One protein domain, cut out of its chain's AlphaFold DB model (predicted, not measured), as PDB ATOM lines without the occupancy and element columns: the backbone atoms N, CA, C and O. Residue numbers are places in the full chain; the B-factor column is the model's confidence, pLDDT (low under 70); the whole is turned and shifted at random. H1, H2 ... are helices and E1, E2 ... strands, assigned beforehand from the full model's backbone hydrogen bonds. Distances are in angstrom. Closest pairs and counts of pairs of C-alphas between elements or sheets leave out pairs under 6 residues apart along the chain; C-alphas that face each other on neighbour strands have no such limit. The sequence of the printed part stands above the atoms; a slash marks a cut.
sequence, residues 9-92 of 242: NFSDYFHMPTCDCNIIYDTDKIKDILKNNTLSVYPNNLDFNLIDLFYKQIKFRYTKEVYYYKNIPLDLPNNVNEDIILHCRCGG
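This is residues 9 to 92 of the 242 residues of an uncharacterized protein of viral metagenome (UniProt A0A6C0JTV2). This is a domain of little regular structure, mostly long loops, in which helix H1 and the one-turn helix H2 pack together; E1 and the short stretches 61 to 62 and 72 to 73 form a small strand patch away from H1, and residues 17 to 22 and 78 to 83 stick out. The printed part has 84 residues, with two named helices and one named strand in the order H1, H2, E1; these hold only 17 residues, mostly helix. It is only just compact, close to loose, with a radius of gyration of the C-alphas of 14.0 A and spans of 37 by 32 by 30 A.

H1, residues 27 to 36, runs 14.4 A from C-alpha 27 at (131.882, 139.498, 179.180). H2 is residues 50 to 53, 5.8 A. E1, residues 67 to 69, 7.0 A, ends at (135.435, 146.188, 158.206).

H1 and H2 touch, closest at the C-alphas of Leu 34 and Ile 51, 6.1 A. E1 is apart from both. E1 pairs with no named strand, but residues 61 to 62 and 72 to 73 pair antiparallel with it. Every O i to N i+4 pair in H1 is within hydrogen-bond range; H2 is too short for one.

The farthest C-alphas, Pro 17 and Asn 71, are 37.9 A apart. The printed part has no cut; both links are long. Residues 88 to 92 have pLDDT under 70.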
ATOM      1  N   ASN A   9     137.246 136.596 181.729       90.31
ATOM      2  CA  ASN A   9     136.284 137.647 182.032       90.31
ATOM      3  C   ASN A   9     136.927 138.667 182.983       90.31
ATOM      4  O   ASN A   9     137.405 138.320 184.056       90.31
ATOM      5  N   PHE A  10     137.000 139.932 182.571       90.81
ATOM      6  CA  PHE A  10     137.716 140.964 183.328       90.81
ATOM      7  C   PHE A  10     137.107 141.211 184.715       90.81
ATOM      8  O   PHE A  10     137.851 141.455 185.667       90.81
ATOM      9  N   SER A  11     135.778 141.107 184.824       93.00
ATOM     10  CA  SER A  11     135.028 141.305 186.070       93.00
ATOM     11  C   SER A  11     135.360 140.302 187.167       93.00
ATOM     12  O   SER A  11     135.143 140.603 188.335       93.00
ATOM     13  N   ASP A  12     135.932 139.148 186.822       94.06
ATOM     14  CA  ASP A  12     136.303 138.133 187.813       94.06
ATOM     15  C   ASP A  12     137.520 138.564 188.649       94.06
ATOM     16  O   ASP A  12     137.724 138.083 189.767       94.06
ATOM     17  N   TYR A  13     138.334 139.487 188.125       95.12
ATOM     18  CA  TYR A  13     139.626 139.874 188.707       95.12
ATOM     19  C   TYR A  13     139.667 141.332 189.140       95.12
ATOM     20  O   TYR A  13     140.321 141.668 190.130       95.12
ATOM     21  N   PHE A  14     138.977 142.198 188.398       94.75
ATOM     22  CA  PHE A  14     139.047 143.635 188.586       94.75
ATOM     23  C   PHE A  14     137.667 144.267 188.638       94.75
ATOM     24  O   PHE A  14     136.716 143.816 188.000       94.75
ATOM     25  N   HIS A  15     137.608 145.396 189.330       92.56
ATOM     26  CA  HIS A  15     136.534 146.360 189.191       92.56
ATOM     27  C   HIS A  15     137.103 147.746 188.884       92.56
ATOM     28  O   HIS A  15     138.283 148.012 189.110       92.56
ATOM     29  N   MET A  16     136.274 148.629 188.337       90.69
ATOM     30  CA  MET A  16     136.656 150.011 188.037       90.69
ATOM     31  C   MET A  16     135.928 150.939 189.017       90.69
ATOM     32  O   MET A  16     134.807 151.344 188.723       90.69
ATOM     33  N   PRO A  17     136.512 151.241 190.196       85.12
ATOM     34  CA  PRO A  17     135.843 152.032 191.233       85.12
ATOM     35  C   PRO A  17     135.599 153.486 190.812       85.12
ATOM     36  O   PRO A  17     134.709 154.139 191.343       85.12
ATOM     37  N   THR A  18     136.385 153.995 189.861       77.44
ATOM     38  CA  THR A  18     136.300 155.370 189.368       77.44
ATOM     39  C   THR A  18     136.205 155.372 187.838       77.44
ATOM     40  O   THR A  18     137.230 155.253 187.162       77.44
ATOM     41  N   CYS A  19     134.996 155.507 187.286       76.25
ATOM     42  CA  CYS A  19     134.786 156.083 185.953       76.25
ATOM     43  C   CYS A  19     133.687 157.137 186.044       76.25
ATOM     44  O   CYS A  19     132.678 156.910 186.706       76.25
ATOM     45  N   ASP A  20     133.826 158.215 185.280       80.06
ATOM     46  CA  ASP A  20     132.767 159.206 185.038       80.06
ATOM     47  C   ASP A  20     131.651 158.656 184.122       80.06
ATOM     48  O   ASP A  20     130.880 159.398 183.521       80.06
ATOM     49  N   CYS A  21     131.607 157.336 183.947       79.06
ATOM     50  CA  CYS A  21     130.859 156.650 182.918       79.06
ATOM     51  C   CYS A  21     130.418 155.261 183.390       79.06
ATOM     52  O   CYS A  21     131.120 154.583 184.143       79.06
ATOM     53  N   ASN A  22     129.275 154.790 182.891       77.81
ATOM     54  CA  ASN A  22     128.830 153.422 183.136       77.81
ATOM     55  C   ASN A  22     129.593 152.459 182.215       77.81
ATOM     56  O   ASN A  22     129.298 152.364 181.027       77.81
ATOM     57  N   ILE A  23     130.572 151.727 182.757       82.69
ATOM     58  CA  ILE A  23     131.303 150.688 182.016       82.69
ATOM     59  C   ILE A  23     130.762 149.315 182.393       82.69
ATOM     60  O   ILE A  23     130.840 148.896 183.547       82.69
ATOM     61  N   ILE A  24     130.312 148.558 181.394       85.38
ATOM     62  CA  ILE A  24     130.104 147.117 181.528       85.38
ATOM     63  C   ILE A  24     131.360 146.428 180.996       85.38
ATOM     64  O   ILE A  24     131.702 146.562 179.826       85.38
ATOM     65  N   TYR A  25     132.073 145.713 181.863       86.75
ATOM     66  CA  TYR A  25     133.285 144.960 181.510       86.75
ATOM     67  C   TYR A  25     133.164 143.456 181.786       86.75
ATOM     68  O   TYR A  25     134.133 142.720 181.583       86.75
ATOM     69  N   ASP A  26     131.982 143.017 182.223       89.75
ATOM     70  CA  ASP A  26     131.607 141.615 182.354       89.75
ATOM     71  C   ASP A  26     131.212 141.060 180.980       89.75
ATOM     72  O   ASP A  26     130.226 141.472 180.369       89.75
ATOM     73  N   THR A  27     132.018 140.123 180.496       88.00
ATOM     74  CA  THR A  27     131.882 139.498 179.180       88.00
ATOM     75  C   THR A  27     130.550 138.784 179.002       88.00
ATOM     76  O   THR A  27     129.984 138.848 177.912       88.00
ATOM     77  N   ASP A  28     130.051 138.102 180.029       90.06
ATOM     78  CA  ASP A  28     128.828 137.313 179.914       90.06
ATOM     79  C   ASP A  28     127.602 138.218 179.991       90.06
ATOM     80  O   ASP A  28     126.735 138.126 179.122       90.06
ATOM     81  N   LYS A  29     127.623 139.224 180.874       91.12
ATOM     82  CA  LYS A  29     126.606 140.287 180.868       91.12
ATOM     83  C   LYS A  29     126.534 141.008 179.520       91.12
ATOM     84  O   LYS A  29     125.442 141.290 179.034       91.12
ATOM     85  N   ILE A  30     127.678 141.295 178.890       88.25
ATOM     86  CA  ILE A  30     127.694 141.911 177.555       88.25
ATOM     87  C   ILE A  30     127.073 140.968 176.520       88.25
ATOM     88  O   ILE A  30     126.228 141.409 175.748       88.25
ATOM     89  N   LYS A  31     127.432 139.675 176.504       88.88
ATOM     90  CA  LYS A  31     126.809 138.703 175.584       88.88
ATOM     91  C   LYS A  31     125.295 138.632 175.775       88.88
ATOM     92  O   LYS A  31     124.581 138.546 174.780       88.88
ATOM     93  N   ASP A  32     124.819 138.667 177.013       90.81
ATOM     94  CA  ASP A  32     123.389 138.618 177.317       90.81
ATOM     95  C   ASP A  32     122.667 139.878 176.831       90.81
ATOM     96  O   ASP A  32     121.611 139.771 176.208       90.81
ATOM     97  N   ILE A  33     123.264 141.063 177.014       88.50
ATOM     98  CA  ILE A  33     122.746 142.316 176.441       88.50
ATOM     99  C   ILE A  33     122.648 142.201 174.917       88.50
ATOM    100  O   ILE A  33     121.597 142.496 174.355       88.50
ATOM    101  N   LEU A  34     123.700 141.723 174.247       88.25
ATOM    102  CA  LEU A  34     123.720 141.617 172.786       88.25
ATOM    103  C   LEU A  34     122.723 140.586 172.233       88.25
ATOM    104  O   LEU A  34     122.227 140.763 171.126       88.25
ATOM    105  N   LYS A  35     122.433 139.508 172.971       89.69
ATOM    106  CA  LYS A  35     121.476 138.469 172.544       89.69
ATOM    107  C   LYS A  35     120.020 138.866 172.763       89.69
ATOM    108  O   LYS A  35     119.166 138.465 171.980       89.69
ATOM    109  N   ASN A  36     119.745 139.598 173.841       89.75
ATOM    110  CA  ASN A  36     118.381 139.882 174.289       89.75
ATOM    111  C   ASN A  36     117.850 141.242 173.815       89.75
ATOM    112  O   ASN A  36     116.689 141.550 174.065       89.75
ATOM    113  N   ASN A  37     118.675 142.056 173.149       86.62
ATOM    114  CA  ASN A  37     118.285 143.374 172.656       86.62
ATOM    115  C   ASN A  37     118.469 143.466 171.141       86.62
ATOM    116  O   ASN A  37     119.442 142.961 170.584       86.62
ATOM    117  N   THR A  38     117.551 144.161 170.474       86.44
ATOM    118  CA  THR A  38     117.718 144.557 169.074       86.44
ATOM    119  C   THR A  38     118.568 145.823 169.030       86.44
ATOM    120  O   THR A  38     118.103 146.891 169.414       86.44
ATOM    121  N   LEU A  39     119.822 145.692 168.597       87.31
ATOM    122  CA  LEU A  39     120.787 146.789 168.529       87.31
ATOM    123  C   LEU A  39     121.123 147.107 167.071       87.31
ATOM    124  O   LEU A  39     121.296 146.197 166.258       87.31
ATOM    125  N   SER A  40     121.241 148.392 166.750       86.81
ATOM    126  CA  SER A  40     121.803 148.858 165.483       86.81
ATOM    127  C   SER A  40     123.336 148.810 165.526       86.81
ATOM    128  O   SER A  40     123.957 148.879 166.589       86.81
ATOM    129  N   VAL A  41     123.963 148.680 164.356       87.50
ATOM    130  CA  VAL A  41     125.421 148.754 164.198       87.50
ATOM    131  C   VAL A  41     125.750 149.994 163.383       87.50
ATOM    132  O   VAL A  41     125.170 150.206 162.323       87.50
ATOM    133  N   TYR A  42     126.698 150.796 163.867       87.06
ATOM    134  CA  TYR A  42     127.239 151.930 163.125       87.06
ATOM    135  C   TYR A  42     128.601 151.573 162.493       87.06
ATOM    136  O   TYR A  42     129.445 150.989 163.181       87.06
ATOM    137  N   PRO A  43     128.863 151.952 161.225       87.88
ATOM    138  CA  PRO A  43     127.925 152.589 160.296       87.88
ATOM    139  C   PRO A  43     126.790 151.652 159.838       87.88
ATOM    140  O   PRO A  43     126.979 150.445 159.732       87.88
ATOM    141  N   ASN A  44     125.612 152.209 159.531       86.12
ATOM    142  CA  ASN A  44     124.370 151.442 159.294       86.12
ATOM    143  C   ASN A  44     124.401 150.513 158.064       86.12
ATOM    144  O   ASN A  44     123.483 149.727 157.858       86.12
ATOM    145  N   ASN A  45     125.431 150.610 157.221       84.94
ATOM    146  CA  ASN A  45     125.658 149.706 156.091       84.94
ATOM    147  C   ASN A  45     126.381 148.405 156.496       84.94
ATOM    148  O   ASN A  45     126.732 147.598 155.632       84.94
ATOM    149  N   LEU A  46     126.636 148.212 157.791       86.38
ATOM    150  CA  LEU A  46     127.186 146.989 158.350       86.38
ATOM    151  C   LEU A  46     126.071 145.999 158.679       86.38
ATOM    152  O   LEU A  46     125.268 146.224 159.575       86.38
ATOM    153  N   ASP A  47     126.081 144.871 157.978       82.81
ATOM    154  CA  ASP A  47     125.163 143.756 158.209       82.81
ATOM    155  C   ASP A  47     125.916 142.593 158.873       82.81
ATOM    156  O   ASP A  47     126.461 141.704 158.208       82.81
ATOM    157  N   PHE A  48     126.069 142.671 160.198       84.38
ATOM    158  CA  PHE A  48     126.535 141.562 161.031       84.38
ATOM    159  C   PHE A  48     125.925 141.627 162.432       84.38
ATOM    160  O   PHE A  48     125.555 142.698 162.915       84.38
ATOM    161  N   ASN A  49     125.867 140.484 163.121       84.44
ATOM    162  CA  ASN A  49     125.381 140.438 164.494       84.44
ATOM    163  C   ASN A  49     126.515 140.819 165.459       84.44
ATOM    164  O   ASN A  49     127.606 140.253 165.398       84.44
ATOM    165  N   LEU A  50     126.286 141.757 166.384       86.94
ATOM    166  CA  LEU A  50     127.304 142.184 167.360       86.94
ATOM    167  C   LEU A  50     127.878 141.013 168.177       86.94
ATOM    168  O   LEU A  50     129.039 141.065 168.596       86.94
ATOM    169  N   ILE A  51     127.114 139.932 168.368       87.31
ATOM    170  CA  ILE A  51     127.604 138.726 169.049       87.31
ATOM    171  C   ILE A  51     128.748 138.035 168.281       87.31
ATOM    172  O   ILE A  51     129.618 137.408 168.892       87.31
ATOM    173  N   ASP A  52     128.826 138.215 166.961       87.50
ATOM    174  CA  ASP A  52     129.845 137.621 166.087       87.50
ATOM    175  C   ASP A  52     131.259 138.152 166.386       87.50
ATOM    176  O   ASP A  52     132.264 137.485 166.095       87.50
ATOM    177  N   LEU A  53     131.354 139.317 167.044       83.06
ATOM    178  CA  LEU A  53     132.601 139.882 167.574       83.06
ATOM    179  C   LEU A  53     133.240 138.974 168.635       83.06
ATOM    180  O   LEU A  53     134.467 138.854 168.711       83.06
ATOM    181  N   PHE A  54     132.421 138.294 169.441       80.62
ATOM    182  CA  PHE A  54     132.891 137.392 170.495       80.62
ATOM    183  C   PHE A  54     133.351 136.052 169.924       80.62
ATOM    184  O   PHE A  54     134.312 135.465 170.421       80.62
ATOM    185  N   TYR A  55     132.725 135.611 168.833       83.31
ATOM    186  CA  TYR A  55     133.069 134.370 168.139       83.31
ATOM    187  C   TYR A  55     134.206 134.527 167.120       83.31
ATOM    188  O   TYR A  55     134.544 133.567 166.431       83.31
ATOM    189  N   LYS A  56     134.824 135.715 167.035       81.50
ATOM    190  CA  LYS A  56     135.935 136.024 166.112       81.50
ATOM    191  C   LYS A  56     135.579 135.798 164.633       81.50
ATOM    192  O   LYS A  56     136.474 135.591 163.811       81.50
ATOM    193  N   GLN A  57     134.290 135.853 164.295       86.69
ATOM    194  CA  GLN A  57     133.810 135.749 162.913       86.69
ATOM    195  C   GLN A  57     133.998 137.079 162.169       86.69
ATOM    196  O   GLN A  57     134.253 137.107 160.967       86.69
ATOM    197  N   ILE A  58     133.969 138.186 162.913       86.19
ATOM    198  CA  ILE A  58     134.246 139.535 162.424       86.19
ATOM    199  C   ILE A  58     135.710 139.887 162.692       86.19
ATOM    200  O   ILE A  58     136.214 139.748 163.808       86.19
ATOM    201  N   LYS A  59     136.408 140.351 161.650       84.75
ATOM    202  CA  LYS A  59     137.802 140.798 161.730       84.75
ATOM    203  C   LYS A  59     137.905 142.244 161.278       84.75
ATOM    204  O   LYS A  59     137.606 142.560 160.129       84.75
ATOM    205  N   PHE A  60     138.386 143.093 162.177       87.31
ATOM    206  CA  PHE A  60     138.699 144.480 161.866       87.31
ATOM    207  C   PHE A  60     140.149 144.629 161.416       87.31
ATOM    208  O   PHE A  60     141.056 144.010 161.983       87.31
ATOM    209  N   ARG A  61     140.373 145.484 160.418       89.06
ATOM    210  CA  ARG A  61     141.707 145.913 159.989       89.06
ATOM    211  C   ARG A  61     141.990 147.288 160.584       89.06
ATOM    212  O   ARG A  61     141.266 148.227 160.293       89.06
ATOM    213  N   TYR A  62     143.033 147.407 161.398       84.88
ATOM    214  CA  TYR A  62     143.457 148.686 161.973       84.88
ATOM    215  C   TYR A  62     144.418 149.418 161.025       84.88
ATOM    216  O   TYR A  62     145.359 148.803 160.513       84.88
ATOM    217  N   THR A  63     144.202 150.713 160.803       84.62
ATOM    218  CA  THR A  63     145.230 151.651 160.313       84.62
ATOM    219  C   THR A  63     145.673 152.548 161.466       84.62
ATOM    220  O   THR A  63     145.139 152.437 162.558       84.62
ATOM    221  N   LYS A  64     146.650 153.442 161.273       81.44
ATOM    222  CA  LYS A  64     147.113 154.332 162.355       81.44
ATOM    223  C   LYS A  64     146.007 155.210 162.965       81.44
ATOM    224  O   LYS A  64     146.217 155.719 164.058       81.44
ATOM    225  N   GLU A  65     144.884 155.377 162.268       82.12
ATOM    226  CA  GLU A  65     143.841 156.350 162.600       82.12
ATOM    227  C   GLU A  65     142.470 155.701 162.830       82.12
ATOM    228  O   GLU A  65     141.762 156.113 163.742       82.12
ATOM    229  N   VAL A  66     142.096 154.667 162.060       86.25
ATOM    230  CA  VAL A  66     140.737 154.106 162.108       86.25
ATOM    231  C   VAL A  66     140.714 152.592 161.868       86.25
ATOM    232  O   VAL A  66     141.598 152.007 161.230       86.25
ATOM    233  N   TYR A  67     139.690 151.929 162.401       87.69
ATOM    234  CA  TYR A  67     139.394 150.533 162.090       87.69
ATOM    235  C   TYR A  67     138.575 150.416 160.802       87.69
ATOM    236  O   TYR A  67     137.791 151.290 160.470       87.69
ATOM    237  N   TYR A  68     138.725 149.304 160.089       91.00
ATOM    238  CA  TYR A  68     137.942 148.986 158.899       91.00
ATOM    239  C   TYR A  68     137.289 147.613 159.022       91.00
ATOM    240  O   TYR A  68     137.919 146.663 159.498       91.00
ATOM    241  N   TYR A  69     136.084 147.473 158.472       91.19
ATOM    242  CA  TYR A  69     135.435 146.188 158.206       91.19
ATOM    243  C   TYR A  69     134.975 146.134 156.749       91.19
ATOM    244  O   TYR A  69     134.276 147.030 156.299       91.19
ATOM    245  N   LYS A  70     135.388 145.112 155.984       90.88
ATOM    246  CA  LYS A  70     135.078 144.999 154.540       90.88
ATOM    247  C   LYS A  70     135.332 146.310 153.758       90.88
ATOM    248  O   LYS A  70     134.541 146.702 152.913       90.88
ATOM    249  N   ASN A  71     136.452 146.980 154.052       91.25
ATOM    250  CA  ASN A  71     136.856 148.286 153.497       91.25
ATOM    251  C   ASN A  71     135.978 149.493 153.878       91.25
ATOM    252  O   ASN A  71     136.235 150.589 153.389       91.25
ATOM    253  N   ILE A  72     135.024 149.333 154.793       91.56
ATOM    254  CA  ILE A  72     134.239 150.427 155.371       91.56
ATOM    255  C   ILE A  72     134.984 150.957 156.608       91.56
ATOM    256  O   ILE A  72     135.314 150.141 157.476       91.56
ATOM    257  N   PRO A  73     135.296 152.265 156.691       91.38
ATOM    258  CA  PRO A  73     135.879 152.864 157.889       91.38
ATOM    259  C   PRO A  73     134.867 152.865 159.043       91.38
ATOM    260  O   PRO A  73     133.677 153.100 158.847       91.38
ATOM    261  N   LEU A  74     135.348 152.566 160.245       88.88
ATOM    262  CA  LEU A  74     134.573 152.492 161.482       88.88
ATOM    263  C   LEU A  74     134.845 153.732 162.332       88.88
ATOM    264  O   LEU A  74     135.445 153.644 163.406       88.88
ATOM    265  N   ASP A  75     134.456 154.890 161.809       86.12
ATOM    266  CA  ASP A  75     134.527 156.146 162.550       86.12
ATOM    267  C   ASP A  75     133.552 156.125 163.735       86.12
ATOM    268  O   ASP A  75     132.545 155.414 163.723       86.12
ATOM    269  N   LEU A  76     133.839 156.905 164.778       85.06
ATOM    270  CA  LEU A  76     132.861 157.119 165.842       85.06
ATOM    271  C   LEU A  76     131.713 157.987 165.309       85.06
ATOM    272  O   LEU A  76     131.962 158.917 164.536       85.06
ATOM    273  N   PRO A  77     130.459 157.715 165.701       85.50
ATOM    274  CA  PRO A  77     129.352 158.562 165.300       85.50
ATOM    275  C   PRO A  77     129.467 159.936 165.985       85.50
ATOM    276  O   PRO A  77     129.830 160.036 167.158       85.50
ATOM    277  N   ASN A  78     129.161 161.007 165.252       85.25
ATOM    278  CA  ASN A  78     129.213 162.378 165.767       85.25
ATOM    279  C   ASN A  78     127.854 162.794 166.346       85.25
ATOM    280  O   ASN A  78     126.834 162.595 165.692       85.25
ATOM    281  N   ASN A  79     127.851 163.450 167.514       82.75
ATOM    282  CA  ASN A  79     126.668 164.088 168.121       82.75
ATOM    283  C   ASN A  79     125.430 163.178 168.230       82.75
ATOM    284  O   ASN A  79     124.312 163.593 167.922       82.75
ATOM    285  N   VAL A  80     125.625 161.935 168.661       81.69
ATOM    286  CA  VAL A  80     124.518 161.006 168.905       81.69
ATOM    287  C   VAL A  80     123.836 161.300 170.240       81.69
ATOM    288  O   VAL A  80     124.503 161.507 171.251       81.69
ATOM    289  N   ASN A  81     122.501 161.321 170.233       85.38
ATOM    290  CA  ASN A  81     121.658 161.475 171.423       85.38
ATOM    291  C   ASN A  81     121.013 160.130 171.800       85.38
ATOM    292  O   ASN A  81     119.798 160.026 171.956       85.38
ATOM    293  N   GLU A  82     121.834 159.084 171.848       81.94
ATOM    294  CA  GLU A  82     121.449 157.722 172.216       81.94
ATOM    295  C   GLU A  82     122.593 157.043 172.982       81.94
ATOM    296  O   GLU A  82     123.754 157.451 172.876       81.94
ATOM    297  N   ASP A  83     122.265 156.003 173.747       78.81
ATOM    298  CA  ASP A  83     123.264 155.192 174.436       78.81
ATOM    299  C   ASP A  83     124.046 154.347 173.425       78.81
ATOM    300  O   ASP A  83     123.475 153.557 172.671       78.81
ATOM    301  N   ILE A  84     125.375 154.475 173.434       78.06
ATOM    302  CA  ILE A  84     126.260 153.728 172.535       78.06
ATOM    303  C   ILE A  84     127.055 152.655 173.278       78.06
ATOM    304  O   ILE A  84     127.576 152.870 174.373       78.06
ATOM    305  N   ILE A  85     127.221 151.499 172.634       75.50
ATOM    306  CA  ILE A  85     128.146 150.455 173.084       75.50
ATOM    307  C   ILE A  85     129.425 150.561 172.257       75.50
ATOM    308  O   ILE A  85     129.424 150.333 171.049       75.50
ATOM    309  N   LEU A  86     130.541 150.870 172.917       74.12
ATOM    310  CA  LEU A  86     131.845 150.980 172.268       74.12
ATOM    311  C   LEU A  86     132.662 149.699 172.447       74.12
ATOM    312  O   LEU A  86     133.043 149.327 173.558       74.12
ATOM    313  N   HIS A  87     133.002 149.051 171.332       71.50
ATOM    314  CA  HIS A  87     134.024 148.010 171.318       71.50
ATOM    315  C   HIS A  87     135.398 148.640 171.075       71.50
ATOM    316  O   HIS A  87     135.696 149.090 169.972       71.50
ATOM    317  N   CYS A  88     136.269 148.617 172.084       69.06
ATOM    318  CA  CYS A  88     137.658 149.039 171.935       69.06
ATOM    319  C   CYS A  88     138.603 147.842 172.047       69.06
ATOM    320  O   CYS A  88     138.591 147.099 173.033       69.06
ATOM    321  N   ARG A  89     139.477 147.692 171.047       67.56
ATOM    322  CA  ARG A  89     140.663 146.839 171.133       67.56
ATOM    323  C   ARG A  89     141.888 147.738 171.238       67.56
ATOM    324  O   ARG A  89     142.233 148.434 170.290       67.56
ATOM    325  N   CYS A  90     142.580 147.675 172.366       63.19
ATOM    326  CA  CYS A  90     143.889 148.296 172.539       63.19
ATOM    327  C   CYS A  90     144.953 147.220 172.784       63.19
ATOM    328  O   CYS A  90     144.693 146.199 173.426       63.19
ATOM    329  N   GLY A  91     146.158 147.440 172.262       63.03
ATOM    330  CA  GLY A  91     147.323 146.594 172.500       63.03
ATOM    331  C   GLY A  91     148.564 147.462 172.675       63.03
ATOM    332  O   GLY A  91     148.732 148.447 171.963       63.03
ATOM    333  N   GLY A  92     149.426 147.099 173.625       63.31
ATOM    334  CA  GLY A  92     150.548 147.949 174.029       63.31
ATOM    335  C   GLY A  92     150.116 149.152 174.880       63.31
ATOM    336  O   GLY A  92     148.931 149.375 175.113       63.31
TER     337      GLY A  92